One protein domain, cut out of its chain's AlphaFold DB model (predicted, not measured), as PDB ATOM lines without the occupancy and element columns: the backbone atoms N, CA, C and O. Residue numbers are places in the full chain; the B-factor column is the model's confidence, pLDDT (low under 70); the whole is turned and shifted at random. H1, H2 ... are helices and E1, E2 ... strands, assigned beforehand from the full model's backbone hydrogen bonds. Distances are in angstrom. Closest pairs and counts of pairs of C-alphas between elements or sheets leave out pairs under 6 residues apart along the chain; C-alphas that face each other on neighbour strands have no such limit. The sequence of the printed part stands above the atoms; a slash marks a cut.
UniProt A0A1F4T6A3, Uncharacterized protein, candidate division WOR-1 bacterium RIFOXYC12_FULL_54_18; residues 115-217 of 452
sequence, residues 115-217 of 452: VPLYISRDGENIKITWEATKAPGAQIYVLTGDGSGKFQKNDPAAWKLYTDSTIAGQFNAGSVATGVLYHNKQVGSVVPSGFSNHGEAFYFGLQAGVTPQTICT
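AT A GLANCE: This is residues 115 to 217 of the 452 residues of an uncharacterized protein of candidate division WOR-1 bacterium RIFOXYC12_FULL_54_18 (UniProt A0A1F4T6A3). With little regular structure, the model is mostly loops around two small antiparallel sheets, E1-E2-E4 and E3-E5, bridged by residues 145 to 179, which pair briefly with E3 and E4. Residues 184 to 200 reach one end, short H1 the other. The 103 printed residues include E1 to E5, then H1; the class is mostly strand, with 30 residues in named elements. It is compact, radius of gyration of the C-alphas 13.7 A, spanning 41 by 34 by 22 A.

IN THESE COORDINATES: E1 is residues 118 to 122, from C-alpha (-18.887, -9.514, -2.041); E2 125 to 129; E4 180 to 183; E3 139 to 144, 16.7 A; E5 201 to 206, 16.9 A; H1 212 to 215, ending at C-alpha (-13.852, -29.292, 2.668).

HOW THE PARTS SIT: E1 and E2 form a hairpin, N 118 to O 129 2.8 A. E2 neighbours E4, N 128 to O 181 2.8 A. E3 and E4 are only just apart, closest C-alphas 8.4 A. E3 neighbours E5, N 139 to O 206 2.8 A. H1 is too short for an O i to N i+4 pair.

THE WHOLE: The printed part has no cut. Links E3 to E4 and E4 to E5 are long. Residues 145 to 149, 152 to 156, 188 to 199 and 214 to 217 have pLDDT under 70.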
ATOM      1  N   VAL A 115     -13.548 -18.970  -0.681       80.06
ATOM      2  CA  VAL A 115     -13.320 -17.674  -1.332       80.06
ATOM      3  C   VAL A 115     -14.316 -16.656  -0.773       80.06
ATOM      4  O   VAL A 115     -15.526 -16.857  -0.913       80.06
ATOM      5  N   PRO A 116     -13.844 -15.550  -0.167       80.44
ATOM      6  CA  PRO A 116     -14.715 -14.463   0.265       80.44
ATOM      7  C   PRO A 116     -15.450 -13.834  -0.920       80.44
ATOM      8  O   PRO A 116     -14.825 -13.448  -1.910       80.44
ATOM      9  N   LEU A 117     -16.772 -13.711  -0.794       80.38
ATOM     10  CA  LEU A 117     -17.637 -13.107  -1.804       80.38
ATOM     11  C   LEU A 117     -18.172 -11.761  -1.323       80.38
ATOM     12  O   LEU A 117     -18.596 -11.624  -0.176       80.38
ATOM     13  N   TYR A 118     -18.224 -10.796  -2.233       82.44
ATOM     14  CA  TYR A 118     -18.887  -9.514  -2.041       82.44
ATOM     15  C   TYR A 118     -20.106  -9.450  -2.947       82.44
ATOM     16  O   TYR A 118     -20.036  -9.791  -4.128       82.44
ATOM     17  N   ILE A 119     -21.233  -9.026  -2.386       83.00
ATOM     18  CA  ILE A 119     -22.514  -9.030  -3.085       83.00
ATOM     19  C   ILE A 119     -23.051  -7.609  -3.113       83.00
ATOM     20  O   ILE A 119     -23.218  -6.973  -2.073       83.00
ATOM     21  N   SER A 120     -23.319  -7.112  -4.314       83.25
ATOM     22  CA  SER A 120     -23.843  -5.770  -4.532       83.25
ATOM     23  C   SER A 120     -24.854  -5.751  -5.673       83.25
ATOM     24  O   SER A 120     -25.086  -6.745  -6.364       83.25
ATOM     25  N   ARG A 121     -25.465  -4.590  -5.889       85.81
ATOM     26  CA  ARG A 121     -26.246  -4.304  -7.091       85.81
ATOM     27  C   ARG A 121     -25.334  -3.767  -8.192       85.81
ATOM     28  O   ARG A 121     -24.434  -2.979  -7.909       85.81
ATOM     29  N   ASP A 122     -25.619  -4.129  -9.436       84.12
ATOM     30  CA  ASP A 122     -25.072  -3.473 -10.626       84.12
ATOM     31  C   ASP A 122     -26.114  -3.510 -11.748       84.12
ATOM     32  O   ASP A 122     -26.546  -4.584 -12.175       84.12
ATOM     33  N   GLY A 123     -26.594  -2.333 -12.151       84.31
ATOM     34  CA  GLY A 123     -27.803  -2.209 -12.965       84.31
ATOM     35  C   GLY A 123     -28.967  -2.993 -12.350       84.31
ATOM     36  O   GLY A 123     -29.333  -2.768 -11.193       84.31
ATOM     37  N   GLU A 124     -29.504  -3.932 -13.127       85.38
ATOM     38  CA  GLU A 124     -30.597  -4.824 -12.730       85.38
ATOM     39  C   GLU A 124     -30.137  -6.168 -12.154       85.38
ATOM     40  O   GLU A 124     -30.949  -7.075 -11.980       85.38
ATOM     41  N   ASN A 125     -28.847  -6.351 -11.883       86.50
ATOM     42  CA  ASN A 125     -28.282  -7.653 -11.540       86.50
ATOM     43  C   ASN A 125     -27.778  -7.695 -10.097       86.50
ATOM     44  O   ASN A 125     -27.370  -6.679  -9.524       86.50
ATOM     45  N   ILE A 126     -27.767  -8.903  -9.531       87.75
ATOM     46  CA  ILE A 126     -26.937  -9.199  -8.362       87.75
ATOM     47  C   ILE A 126     -25.521  -9.399  -8.899       87.75
ATOM     48  O   ILE A 126     -25.289 -10.278  -9.732       87.75
ATOM     49  N   LYS A 127     -24.588  -8.575  -8.438       87.81
ATOM     50  CA  LYS A 127     -23.171  -8.681  -8.754       87.81
ATOM     51  C   LYS A 127     -22.471  -9.393  -7.609       87.81
ATOM     52  O   LYS A 127     -22.537  -8.944  -6.469       87.81
ATOM     53  N   ILE A 128     -21.814 -10.496  -7.934       89.44
ATOM     54  CA  ILE A 128     -21.022 -11.299  -7.013       89.44
ATOM     55  C   ILE A 128     -19.567 -11.093  -7.416       89.44
ATOM     56  O   ILE A 128     -19.204 -11.380  -8.558       89.44
ATOM     57  N   THR A 129     -18.739 -10.572  -6.515       86.75
ATOM     58  CA  THR A 129     -17.317 -10.347  -6.784       86.75
ATOM     59  C   THR A 129     -16.408 -11.021  -5.772       86.75
ATOM     60  O   THR A 129     -16.786 -11.260  -4.626       86.75
ATOM     61  N   TRP A 130     -15.188 -11.320  -6.207       84.81
ATOM     62  CA  TRP A 130     -14.104 -11.820  -5.368       84.81
ATOM     63  C   TRP A 130     -12.757 -11.310  -5.886       84.81
ATOM     64  O   TRP A 130     -12.647 -10.749  -6.975       84.81
ATOM     65  N   GLU A 131     -11.707 -11.507  -5.096       84.06
ATOM     66  CA  GLU A 131     -10.354 -11.113  -5.475       84.06
ATOM     67  C   GLU A 131      -9.723 -12.175  -6.391       84.06
ATOM     68  O   GLU A 131      -9.124 -13.146  -5.925       84.06
ATOM     69  N   ALA A 132      -9.875 -12.005  -7.707       81.50
ATOM     70  CA  ALA A 132      -9.443 -12.984  -8.712       81.50
ATOM     71  C   ALA A 132      -7.944 -13.316  -8.669       81.50
ATOM     72  O   ALA A 132      -7.555 -14.426  -9.013       81.50
ATOM     73  N   THR A 133      -7.099 -12.388  -8.217       78.81
ATOM     74  CA  THR A 133      -5.656 -12.626  -8.048       78.81
ATOM     75  C   THR A 133      -5.354 -13.603  -6.912       78.81
ATOM     76  O   THR A 133      -4.367 -14.328  -6.986       78.81
ATOM     77  N   LYS A 134      -6.202 -13.651  -5.876       76.31
ATOM     78  CA  LYS A 134      -6.066 -14.581  -4.742       76.31
ATOM     79  C   LYS A 134      -6.833 -15.885  -4.945       76.31
ATOM     80  O   LYS A 134      -6.464 -16.897  -4.361       76.31
ATOM     81  N   ALA A 135      -7.889 -15.861  -5.753       79.44
ATOM     82  CA  ALA A 135      -8.689 -17.034  -6.089       79.44
ATOM     83  C   ALA A 135      -8.977 -17.093  -7.602       79.44
ATOM     84  O   ALA A 135     -10.123 -16.894  -8.032       79.44
ATOM     85  N   PRO A 136      -7.944 -17.337  -8.431       80.94
ATOM     86  CA  PRO A 136      -8.134 -17.499  -9.865       80.94
ATOM     87  C   PRO A 136      -8.970 -18.754 -10.132       80.94
ATOM     88  O   PRO A 136      -8.753 -19.800  -9.523       80.94
ATOM     89  N   GLY A 137      -9.951 -18.646 -11.030       82.38
ATOM     90  CA  GLY A 137     -10.832 -19.769 -11.371       82.38
ATOM     91  C   GLY A 137     -11.762 -20.220 -10.239       82.38
ATOM     92  O   GLY A 137     -12.159 -21.384 -10.221       82.38
ATOM     93  N   ALA A 138     -12.088 -19.331  -9.292       87.19
ATOM     94  CA  ALA A 138     -13.007 -19.639  -8.201       87.19
ATOM     95  C   ALA A 138     -14.329 -20.245  -8.704       87.19
ATOM     96  O   ALA A 138     -14.917 -19.796  -9.692       87.19
ATOM     97  N   GLN A 139     -14.810 -21.251  -7.984       90.00
ATOM     98  CA  GLN A 139     -16.059 -21.949  -8.256       90.00
ATOM     99  C   GLN A 139     -17.156 -21.387  -7.357       90.00
ATOM    100  O   GLN A 139     -17.077 -21.494  -6.134       90.00
ATOM    101  N   ILE A 140     -18.178 -20.772  -7.958       91.50
ATOM    102  CA  ILE A 140     -19.279 -20.147  -7.219       91.50
ATOM    103  C   ILE A 140     -20.482 -21.083  -7.186       91.50
ATOM    104  O   ILE A 140     -21.059 -21.402  -8.227       91.50
ATOM    105  N   TYR A 141     -20.863 -21.494  -5.983       89.50
ATOM    106  CA  TYR A 141     -22.018 -22.341  -5.731       89.50
ATOM    107  C   TYR A 141     -23.203 -21.508  -5.269       89.50
ATOM    108  O   TYR A 141     -23.047 -20.501  -4.575       89.50
ATOM    109  N   VAL A 142     -24.390 -21.955  -5.662       88.56
ATOM    110  CA  VAL A 142     -25.654 -21.267  -5.447       88.56
ATOM    111  C   VAL A 142     -26.678 -22.240  -4.899       88.56
ATOM    112  O   VAL A 142     -26.813 -23.366  -5.377       88.56
ATOM    113  N   LEU A 143     -27.428 -21.770  -3.917       82.56
ATOM    114  CA  LEU A 143     -28.585 -22.446  -3.358       82.56
ATOM    115  C   LEU A 143     -29.759 -21.478  -3.404       82.56
ATOM    116  O   LEU A 143     -29.611 -20.296  -3.091       82.56
ATOM    117  N   THR A 144     -30.924 -21.969  -3.811       74.56
ATOM    118  CA  THR A 144     -32.139 -21.165  -3.900       74.56
ATOM    119  C   THR A 144     -33.299 -21.843  -3.182       74.56
ATOM    120  O   THR A 144     -33.534 -23.036  -3.339       74.56
ATOM    121  N   GLY A 145     -34.065 -21.064  -2.414       61.94
ATOM    122  CA  GLY A 145     -35.394 -21.465  -1.931       61.94
ATOM    123  C   GLY A 145     -35.485 -22.440  -0.748       61.94
ATOM    124  O   GLY A 145     -36.600 -22.674  -0.299       61.94
ATOM    125  N   ASP A 146     -34.385 -22.963  -0.200       63.47
ATOM    126  CA  ASP A 146     -34.433 -23.876   0.962       63.47
ATOM    127  C   ASP A 146     -34.547 -23.152   2.322       63.47
ATOM    128  O   ASP A 146     -34.794 -23.773   3.356       63.47
ATOM    129  N   GLY A 147     -34.317 -21.834   2.328       64.06
ATOM    130  CA  GLY A 147     -34.352 -20.987   3.516       64.06
ATOM    131  C   GLY A 147     -33.273 -21.272   4.565       64.06
ATOM    132  O   GLY A 147     -33.292 -20.663   5.637       64.06
ATOM    133  N   SER A 148     -32.345 -22.192   4.305       67.75
ATOM    134  CA  SER A 148     -31.388 -22.642   5.312       67.75
ATOM    135  C   SER A 148     -30.054 -21.922   5.180       67.75
ATOM    136  O   SER A 148     -29.419 -21.634   6.197       67.75
ATOM    137  N   GLY A 149     -29.609 -21.664   3.942       68.12
ATOM    138  CA  GLY A 149     -28.255 -21.177   3.651       68.12
ATOM    139  C   GLY A 149     -27.150 -22.088   4.195       68.12
ATOM    140  O   GLY A 149     -25.983 -21.692   4.245       68.12
ATOM    141  N   LYS A 150     -27.506 -23.294   4.652       70.75
ATOM    142  CA  LYS A 150     -26.609 -24.262   5.270       70.75
ATOM    143  C   LYS A 150     -26.167 -25.249   4.214       70.75
ATOM    144  O   LYS A 150     -26.969 -25.815   3.476       70.75
ATOM    145  N   PHE A 151     -24.872 -25.512   4.186       70.19
ATOM    146  CA  PHE A 151     -24.377 -26.673   3.473       70.19
ATOM    147  C   PHE A 151     -24.658 -27.938   4.288       70.19
ATOM    148  O   PHE A 151     -24.317 -28.008   5.472       70.19
ATOM    149  N   GLN A 152     -25.264 -28.938   3.650       69.06
ATOM    150  CA  GLN A 152     -25.521 -30.247   4.242       69.06
ATOM    151  C   GLN A 152     -24.689 -31.299   3.511       69.06
ATOM    152  O   GLN A 152     -24.884 -31.550   2.327       69.06
ATOM    153  N   LYS A 153     -23.754 -31.947   4.216       65.25
ATOM    154  CA  LYS A 153     -22.864 -32.962   3.620       65.25
ATOM    155  C   LYS A 153     -23.628 -34.149   3.023       65.25
ATOM    156  O   LYS A 153     -23.160 -34.759   2.068       65.25
ATOM    157  N   ASN A 154     -24.777 -34.481   3.603       66.44
ATOM    158  CA  ASN A 154     -25.685 -35.535   3.157       66.44
ATOM    159  C   ASN A 154     -26.616 -35.102   2.010       66.44
ATOM    160  O   ASN A 154     -27.260 -35.969   1.430       66.44
ATOM    161  N   ASP A 155     -26.662 -33.812   1.669       69.94
ATOM    162  CA  ASP A 155     -27.373 -33.290   0.498       69.94
ATOM    163  C   ASP A 155     -26.540 -32.207  -0.219       69.94
ATOM    164  O   ASP A 155     -26.880 -31.019  -0.239       69.94
ATOM    165  N   PRO A 156     -25.389 -32.586  -0.799       69.44
ATOM    166  CA  PRO A 156     -24.538 -31.632  -1.493       69.44
ATOM    167  C   PRO A 156     -25.137 -31.183  -2.834       69.44
ATOM    168  O   PRO A 156     -24.704 -30.171  -3.375       69.44
ATOM    169  N   ALA A 157     -26.113 -31.923  -3.377       73.25
ATOM    170  CA  ALA A 157     -26.741 -31.644  -4.668       73.25
ATOM    171  C   ALA A 157     -27.679 -30.424  -4.626       73.25
ATOM    172  O   ALA A 157     -27.960 -29.833  -5.671       73.25
ATOM    173  N   ALA A 158     -28.131 -30.019  -3.433       78.44
ATOM    174  CA  ALA A 158     -28.884 -28.782  -3.239       78.44
ATOM    175  C   ALA A 158     -28.079 -27.530  -3.640       78.44
ATOM    176  O   ALA A 158     -28.649 -26.558  -4.139       78.44
ATOM    177  N   TRP A 159     -26.753 -27.563  -3.467       84.12
ATOM    178  CA  TRP A 159     -25.849 -26.490  -3.873       84.12
ATOM    179  C   TRP A 159     -25.324 -26.734  -5.281       84.12
ATOM    180  O   TRP A 159     -24.553 -27.658  -5.537       84.12
ATOM    181  N   LYS A 160     -25.704 -25.858  -6.203       88.50
ATOM    182  CA  LYS A 160     -25.386 -25.991  -7.622       88.50
ATOM    183  C   LYS A 160     -24.284 -25.028  -8.015       88.50
ATOM    184  O   LYS A 160     -24.337 -23.847  -7.680       88.50
ATOM    185  N   LEU A 161     -23.291 -25.513  -8.750       91.94
ATOM    186  CA  LEU A 161     -22.301 -24.642  -9.377       91.94
ATOM    187  C   LEU A 161     -23.019 -23.704 -10.360       91.94
ATOM    188  O   LEU A 161     -23.949 -24.133 -11.034       91.94
ATOM    189  N   TYR A 162     -22.594 -22.445 -10.495       91.25
ATOM    190  CA  TYR A 162     -23.271 -21.484 -11.385       91.25
ATOM    191  C   TYR A 162     -23.344 -21.935 -12.862       91.25
ATOM    192  O   TYR A 162     -24.157 -21.414 -13.622       91.25
ATOM    193  N   THR A 163     -22.502 -22.886 -13.279       93.00
ATOM    194  CA  THR A 163     -22.498 -23.501 -14.617       93.00
ATOM    195  C   THR A 163     -23.381 -24.744 -14.732       93.00
ATOM    196  O   THR A 163     -23.458 -25.325 -15.812       93.00
ATOM    197  N   ASP A 164     -24.007 -25.196 -13.645       91.06
ATOM    198  CA  ASP A 164     -24.935 -26.327 -13.651       91.06
ATOM    199  C   ASP A 164     -26.067 -26.063 -14.651       91.06
ATOM    200  O   ASP A 164     -26.681 -24.995 -14.643       91.06
ATOM    201  N   SER A 165     -26.352 -27.032 -15.520       88.50
ATOM    202  CA  SER A 165     -27.273 -26.862 -16.652       88.50
ATOM    203  C   SER A 165     -28.692 -26.459 -16.243       88.50
ATOM    204  O   SER A 165     -29.403 -25.849 -17.040       88.50
ATOM    205  N   THR A 166     -29.102 -26.738 -15.004       84.81
ATOM    206  CA  THR A 166     -30.428 -26.376 -14.490       84.81
ATOM    207  C   THR A 166     -30.537 -24.909 -14.070       84.81
ATOM    208  O   THR A 166     -31.648 -24.381 -13.993       84.81
ATOM    209  N   ILE A 167     -29.409 -24.230 -13.818       85.12
ATOM    210  CA  ILE A 167     -29.373 -22.824 -13.377       85.12
ATOM    211  C   ILE A 167     -28.455 -21.923 -14.213       85.12
ATOM    212  O   ILE A 167     -28.517 -20.707 -14.062       85.12
ATOM    213  N   ALA A 168     -27.653 -22.463 -15.134       86.00
ATOM    214  CA  ALA A 168     -26.663 -21.704 -15.903       86.00
ATOM    215  C   ALA A 168     -27.268 -20.516 -16.667       86.00
ATOM    216  O   ALA A 168     -26.690 -19.432 -16.693       86.00
ATOM    217  N   GLY A 169     -28.482 -20.671 -17.213       86.56
ATOM    218  CA  GLY A 169     -29.212 -19.595 -17.901       86.56
ATOM    219  C   GLY A 169     -29.638 -18.421 -17.004       86.56
ATOM    220  O   GLY A 169     -30.233 -17.453 -17.486       86.56
ATOM    221  N   GLN A 170     -29.378 -18.495 -15.697       87.94
ATOM    222  CA  GLN A 170     -29.640 -17.423 -14.739       87.94
ATOM    223  C   GLN A 170     -28.432 -16.493 -14.548       87.94
ATOM    224  O   GLN A 170     -28.599 -15.383 -14.030       87.94
ATOM    225  N   PHE A 171     -27.244 -16.907 -15.003       92.44
ATOM    226  CA  PHE A 171     -25.983 -16.212 -14.763       92.44
ATOM    227  C   PHE A 171     -25.358 -15.664 -16.047       92.44
ATOM    228  O   PHE A 171     -25.472 -16.254 -17.118       92.44
ATOM    229  N   ASN A 172     -24.651 -14.539 -15.934       94.75
ATOM    230  CA  ASN A 172     -23.701 -14.087 -16.948       94.75
ATOM    231  C   ASN A 172     -22.276 -14.240 -16.402       94.75
ATOM    232  O   ASN A 172     -21.888 -13.570 -15.443       94.75
ATOM    233  N   ALA A 173     -21.519 -15.131 -17.045       92.50
ATOM    234  CA  ALA A 173     -20.177 -15.539 -16.648       92.50
ATOM    235  C   ALA A 173     -19.045 -14.853 -17.438       92.50
ATOM    236  O   ALA A 173     -17.879 -15.204 -17.261       92.50
ATOM    237  N   GLY A 174     -19.358 -13.877 -18.302       91.75
ATOM    238  CA  GLY A 174     -18.385 -13.237 -19.201       91.75
ATOM    239  C   GLY A 174     -17.236 -12.498 -18.502       91.75
ATOM    240  O   GLY A 174     -16.237 -12.181 -19.138       91.75
ATOM    241  N   SER A 175     -17.351 -12.247 -17.195       91.75
ATOM    242  CA  SER A 175     -16.342 -11.556 -16.380       91.75
ATOM    243  C   SER A 175     -15.820 -12.405 -15.212       91.75
ATOM    244  O   SER A 175     -15.175 -11.885 -14.304       91.75
ATOM    245  N   VAL A 176     -16.050 -13.723 -15.227       91.38
ATOM    246  CA  VAL A 176     -15.607 -14.613 -14.135       91.38
ATOM    247  C   VAL A 176     -14.084 -14.629 -14.013       91.38
ATOM    248  O   VAL A 176     -13.557 -14.621 -12.905       91.38
ATOM    249  N   ALA A 177     -13.363 -14.560 -15.136       85.69
ATOM    250  CA  ALA A 177     -11.900 -14.505 -15.143       85.69
ATOM    251  C   ALA A 177     -11.334 -13.280 -14.398       85.69
ATOM    252  O   ALA A 177     -10.226 -13.341 -13.872       85.69
ATOM    253  N   THR A 178     -12.097 -12.185 -14.321       87.25
ATOM    254  CA  THR A 178     -11.718 -10.959 -13.604       87.25
ATOM    255  C   THR A 178     -12.364 -10.849 -12.224       87.25
ATOM    256  O   THR A 178     -12.264  -9.806 -11.582       87.25
ATOM    257  N   GLY A 179     -12.995 -11.920 -11.734       85.62
ATOM    258  CA  GLY A 179     -13.545 -11.968 -10.382       85.62
ATOM    259  C   GLY A 179     -14.971 -11.452 -10.260       85.62
ATOM    260  O   GLY A 179     -15.335 -10.955  -9.197       85.62
ATOM    261  N   VAL A 180     -15.760 -11.501 -11.338       92.12
ATOM    262  CA  VAL A 180     -17.138 -10.993 -11.360       92.12
ATOM    263  C   VAL A 180     -18.094 -12.016 -11.971       92.12
ATOM    264  O   VAL A 180     -17.900 -12.493 -13.085       92.12
ATOM    265  N   LEU A 181     -19.187 -12.293 -11.266       94.38
ATOM    266  CA  LEU A 181     -20.310 -13.091 -11.744       94.38
ATOM    267  C   LEU A 181     -21.606 -12.300 -11.558       94.38
ATOM    268  O   LEU A 181     -21.838 -11.711 -10.502       94.38
ATOM    269  N   TYR A 182     -22.473 -12.315 -12.567       93.50
ATOM    270  CA  TYR A 182     -23.785 -11.679 -12.483       93.50
ATOM    271  C   TYR A 182     -24.891 -12.724 -12.390       93.50
ATOM    272  O   TYR A 182     -24.952 -13.624 -13.225       93.50
ATOM    273  N   HIS A 183     -25.791 -12.576 -11.417       90.75
ATOM    274  CA  HIS A 183     -27.060 -13.301 -11.360       90.75
ATOM    275  C   HIS A 183     -28.186 -12.366 -11.827       90.75
ATOM    276  O   HIS A 183     -28.532 -11.371 -11.178       90.75
ATOM    277  N   ASN A 184     -28.755 -12.692 -12.988       88.38
ATOM    278  CA  ASN A 184     -29.637 -11.802 -13.742       88.38
ATOM    279  C   ASN A 184     -31.123 -12.015 -13.431       88.38
ATOM    280  O   ASN A 184     -31.955 -11.148 -13.708       88.38
ATOM    281  N   LYS A 185     -31.489 -13.156 -12.843       83.81
ATOM    282  CA  LYS A 185     -32.883 -13.461 -12.504       83.81
ATOM    283  C   LYS A 185     -33.330 -12.758 -11.227       83.81
ATOM    284  O   LYS A 185     -32.531 -12.192 -10.478       83.81
ATOM    285  N   GLN A 186     -34.647 -12.701 -11.062       76.50
ATOM    286  CA  GLN A 186     -35.282 -12.284  -9.822       76.50
ATOM    287  C   GLN A 186     -34.991 -13.347  -8.759       76.50
ATOM    288  O   GLN A 186     -35.041 -14.541  -9.040       76.50
ATOM    289  N   VAL A 187     -34.717 -12.897  -7.543       76.12
ATOM    290  CA  VAL A 187     -34.609 -13.750  -6.364       76.12
ATOM    291  C   VAL A 187     -35.647 -13.200  -5.409       76.12
ATOM    292  O   VAL A 187     -35.428 -12.096  -4.933       76.12
ATOM    293  N   GLY A 188     -36.769 -13.901  -5.227       64.12
ATOM    294  CA  GLY A 188     -37.978 -13.490  -4.503       64.12
ATOM    295  C   GLY A 188     -39.283 -13.841  -5.213       64.12
ATOM    296  O   GLY A 188     -39.324 -13.897  -6.441       64.12
ATOM    297  N   SER A 189     -40.376 -14.012  -4.458       50.34
ATOM    298  CA  SER A 189     -41.722 -14.238  -5.009       50.34
ATOM    299  C   SER A 189     -42.329 -12.934  -5.530       50.34
ATOM    300  O   SER A 189     -43.231 -12.360  -4.924       50.34
ATOM    301  N   VAL A 190     -41.860 -12.459  -6.681       50.41
ATOM    302  CA  VAL A 190     -42.663 -11.538  -7.490       50.41
ATOM    303  C   VAL A 190     -42.593 -11.979  -8.933       50.41
ATOM    304  O   VAL A 190     -41.619 -11.715  -9.637       50.41
ATOM    305  N   VAL A 191     -43.674 -12.608  -9.374       40.41
ATOM    306  CA  VAL A 191     -44.013 -12.671 -10.784       40.41
ATOM    307  C   VAL A 191     -45.504 -12.407 -10.935       40.41
ATOM    308  O   VAL A 191     -46.306 -13.141 -10.358       40.41
ATOM    309  N   PRO A 192     -45.914 -11.418 -11.742       37.22
ATOM    310  CA  PRO A 192     -47.165 -11.520 -12.477       37.22
ATOM    311  C   PRO A 192     -47.015 -12.699 -13.453       37.22
ATOM    312  O   PRO A 192     -46.332 -12.557 -14.458       37.22
ATOM    313  N   SER A 193     -47.531 -13.881 -13.085       34.25
ATOM    314  CA  SER A 193     -47.597 -15.134 -13.873       34.25
ATOM    315  C   SER A 193     -46.377 -15.504 -14.757       34.25
ATOM    316  O   SER A 193     -46.210 -14.953 -15.840       34.25
ATOM    317  N   GLY A 194     -45.590 -16.523 -14.369       32.19
ATOM    318  CA  GLY A 194     -44.765 -17.287 -15.332       32.19
ATOM    319  C   GLY A 194     -43.243 -17.384 -15.129       32.19
ATOM    320  O   GLY A 194     -42.577 -17.925 -16.005       32.19
ATOM    321  N   PHE A 195     -42.663 -16.934 -14.011       34.28
ATOM    322  CA  PHE A 195     -41.243 -17.165 -13.691       34.28
ATOM    323  C   PHE A 195     -41.122 -17.966 -12.383       34.28
ATOM    324  O   PHE A 195     -41.949 -17.848 -11.482       34.28
ATOM    325  N   SER A 196     -40.130 -18.850 -12.310       42.09
ATOM    326  CA  SER A 196     -39.945 -19.813 -11.222       42.09
ATOM    327  C   SER A 196     -39.600 -19.146  -9.881       42.09
ATOM    328  O   SER A 196     -38.749 -18.259  -9.817       42.09
ATOM    329  N   ASN A 197     -40.255 -19.617  -8.814       49.91
ATOM    330  CA  ASN A 197     -40.167 -19.125  -7.437       49.91
ATOM    331  C   ASN A 197     -38.859 -19.544  -6.749       49.91
ATOM    332  O   ASN A 197     -38.656 -20.719  -6.454       49.91
ATOM    333  N   HIS A 198     -38.021 -18.577  -6.382       54.72
ATOM    334  CA  HIS A 198     -36.921 -18.791  -5.444       54.72
ATOM    335  C   HIS A 198     -36.999 -17.708  -4.377       54.72
ATOM    336  O   HIS A 198     -36.735 -16.552  -4.681       54.72
ATOM    337  N   GLY A 199     -37.418 -18.050  -3.153       67.38
ATOM    338  CA  GLY A 199     -37.660 -17.063  -2.091       67.38
ATOM    339  C   GLY A 199     -36.437 -16.196  -1.780       67.38
ATOM    340  O   GLY A 199     -36.589 -15.010  -1.501       67.38
ATOM    341  N   GLU A 200     -35.239 -16.776  -1.873       78.44
ATOM    342  CA  GLU A 200     -33.931 -16.159  -1.630       78.44
ATOM    343  C   GLU A 200     -32.837 -16.955  -2.351       78.44
ATOM    344  O   GLU A 200     -33.074 -18.092  -2.778       78.44
ATOM    345  N   ALA A 201     -31.645 -16.370  -2.450       82.56
ATOM    346  CA  ALA A 201     -30.453 -17.024  -2.961       82.56
ATOM    347  C   ALA A 201     -29.317 -16.933  -1.945       82.56
ATOM    348  O   ALA A 201     -29.176 -15.940  -1.230       82.56
ATOM    349  N   PHE A 202     -28.484 -17.960  -1.937       83.50
ATOM    350  CA  PHE A 202     -27.310 -18.083  -1.093       83.50
ATOM    351  C   PHE A 202     -26.110 -18.414  -1.966       83.50
ATOM    352  O   PHE A 202     -26.248 -19.152  -2.943       83.50
ATOM    353  N   TYR A 203     -24.943 -17.890  -1.603       86.44
ATOM    354  CA  TYR A 203     -23.722 -18.068  -2.380       86.44
ATOM    355  C   TYR A 203     -22.552 -18.420  -1.477       86.44
ATOM    356  O   TYR A 203     -22.381 -17.824  -0.412       86.44
ATOM    357  N   PHE A 204     -21.701 -19.319  -1.953       84.81
ATOM    358  CA  PHE A 204     -20.342 -19.457  -1.449       84.81
ATOM    359  C   PHE A 204     -19.379 -19.688  -2.609       84.81
ATOM    360  O   PHE A 204     -19.763 -20.182  -3.670       84.81
ATOM    361  N   GLY A 205     -18.123 -19.300  -2.414       86.12
ATOM    362  CA  GLY A 205     -17.058 -19.507  -3.386       86.12
ATOM    363  C   GLY A 205     -16.036 -20.499  -2.859       86.12
ATOM    364  O   GLY A 205     -15.698 -20.457  -1.675       86.12
ATOM    365  N   LEU A 206     -15.528 -21.353  -3.741       85.12
ATOM    366  CA  LEU A 206     -14.405 -22.250  -3.483       85.12
ATOM    367  C   LEU A 206     -13.245 -21.935  -4.425       85.12
ATOM    368  O   LEU A 206     -13.446 -21.433  -5.531       85.12
ATOM    369  N   GLN A 207     -12.024 -22.224  -3.987       83.69
ATOM    370  CA  GLN A 207     -10.844 -22.152  -4.843       83.69
ATOM    371  C   GLN A 207     -10.943 -23.180  -5.978       83.69
ATOM    372  O   GLN A 207     -11.605 -24.211  -5.849       83.69
ATOM    373  N   ALA A 208     -10.275 -22.906  -7.099       82.12
ATOM    374  CA  ALA A 208     -10.239 -23.834  -8.223       82.12
ATOM    375  C   ALA A 208      -9.739 -25.222  -7.779       82.12
ATOM    376  O   ALA A 208      -8.718 -25.337  -7.105       82.12
ATOM    377  N   GLY A 209     -10.463 -26.274  -8.164       75.44
ATOM    378  CA  GLY A 209     -10.124 -27.657  -7.816       75.44
ATOM    379  C   GLY A 209     -10.579 -28.107  -6.423       75.44
ATOM    380  O   GLY A 209     -10.459 -29.291  -6.113       75.44
ATOM    381  N   VAL A 210     -11.148 -27.216  -5.603       77.06
ATOM    382  CA  VAL A 210     -11.736 -27.574  -4.308       77.06
ATOM    383  C   VAL A 210     -13.229 -27.830  -4.477       77.06
ATOM    384  O   VAL A 210     -13.978 -26.949  -4.881       77.06
ATOM    385  N   THR A 211     -13.683 -29.032  -4.119       75.94
ATOM    386  CA  THR A 211     -15.117 -29.369  -4.111       75.94
ATOM    387  C   THR A 211     -15.715 -29.219  -2.709       75.94
ATOM    388  O   THR A 211     -14.980 -29.381  -1.724       75.94
ATOM    389  N   PRO A 212     -17.039 -28.984  -2.578       73.00
ATOM    390  CA  PRO A 212     -17.695 -28.905  -1.277       73.00
ATOM    391  C   PRO A 212     -17.450 -30.145  -0.407       73.00
ATOM    392  O   PRO A 212     -17.265 -30.035   0.801       73.00
ATOM    393  N   GLN A 213     -17.385 -31.326  -1.027       71.62
ATOM    394  CA  GLN A 213     -17.135 -32.595  -0.352       71.62
ATOM    395  C   GLN A 213     -15.747 -32.626   0.294       71.62
ATOM    396  O   GLN A 213     -15.663 -32.997   1.460       71.62
ATOM    397  N   THR A 214     -14.703 -32.168  -0.410       66.31
ATOM    398  CA  THR A 214     -13.312 -32.111   0.091       66.31
ATOM    399  C   THR A 214     -13.192 -31.314   1.388       66.31
ATOM    400  O   THR A 214     -12.564 -31.777   2.334       66.31
ATOM    401  N   ILE A 215     -13.856 -30.153   1.469       65.38
ATOM    402  CA  ILE A 215     -13.852 -29.292   2.668       65.38
ATOM    403  C   ILE A 215     -14.554 -29.975   3.852       65.38
ATOM    404  O   ILE A 215     -14.197 -29.769   5.007       65.38
ATOM    405  N   CYS A 216     -15.553 -30.819   3.578       62.09
ATOM    406  CA  CYS A 216     -16.372 -31.473   4.601       62.09
ATOM    407  C   CYS A 216     -15.849 -32.850   5.042       62.09
ATOM    408  O   CYS A 216     -16.485 -33.519   5.869       62.09
ATOM    409  N   THR A 217     -14.776 -33.346   4.429       54.53
ATOM    410  CA  THR A 217     -14.208 -34.676   4.696       54.53
ATOM    411  C   THR A 217     -12.859 -34.640   5.381       54.53
ATOM    412  O   THR A 217     -12.483 -35.681   5.907       54.53
TER     413      THR A 217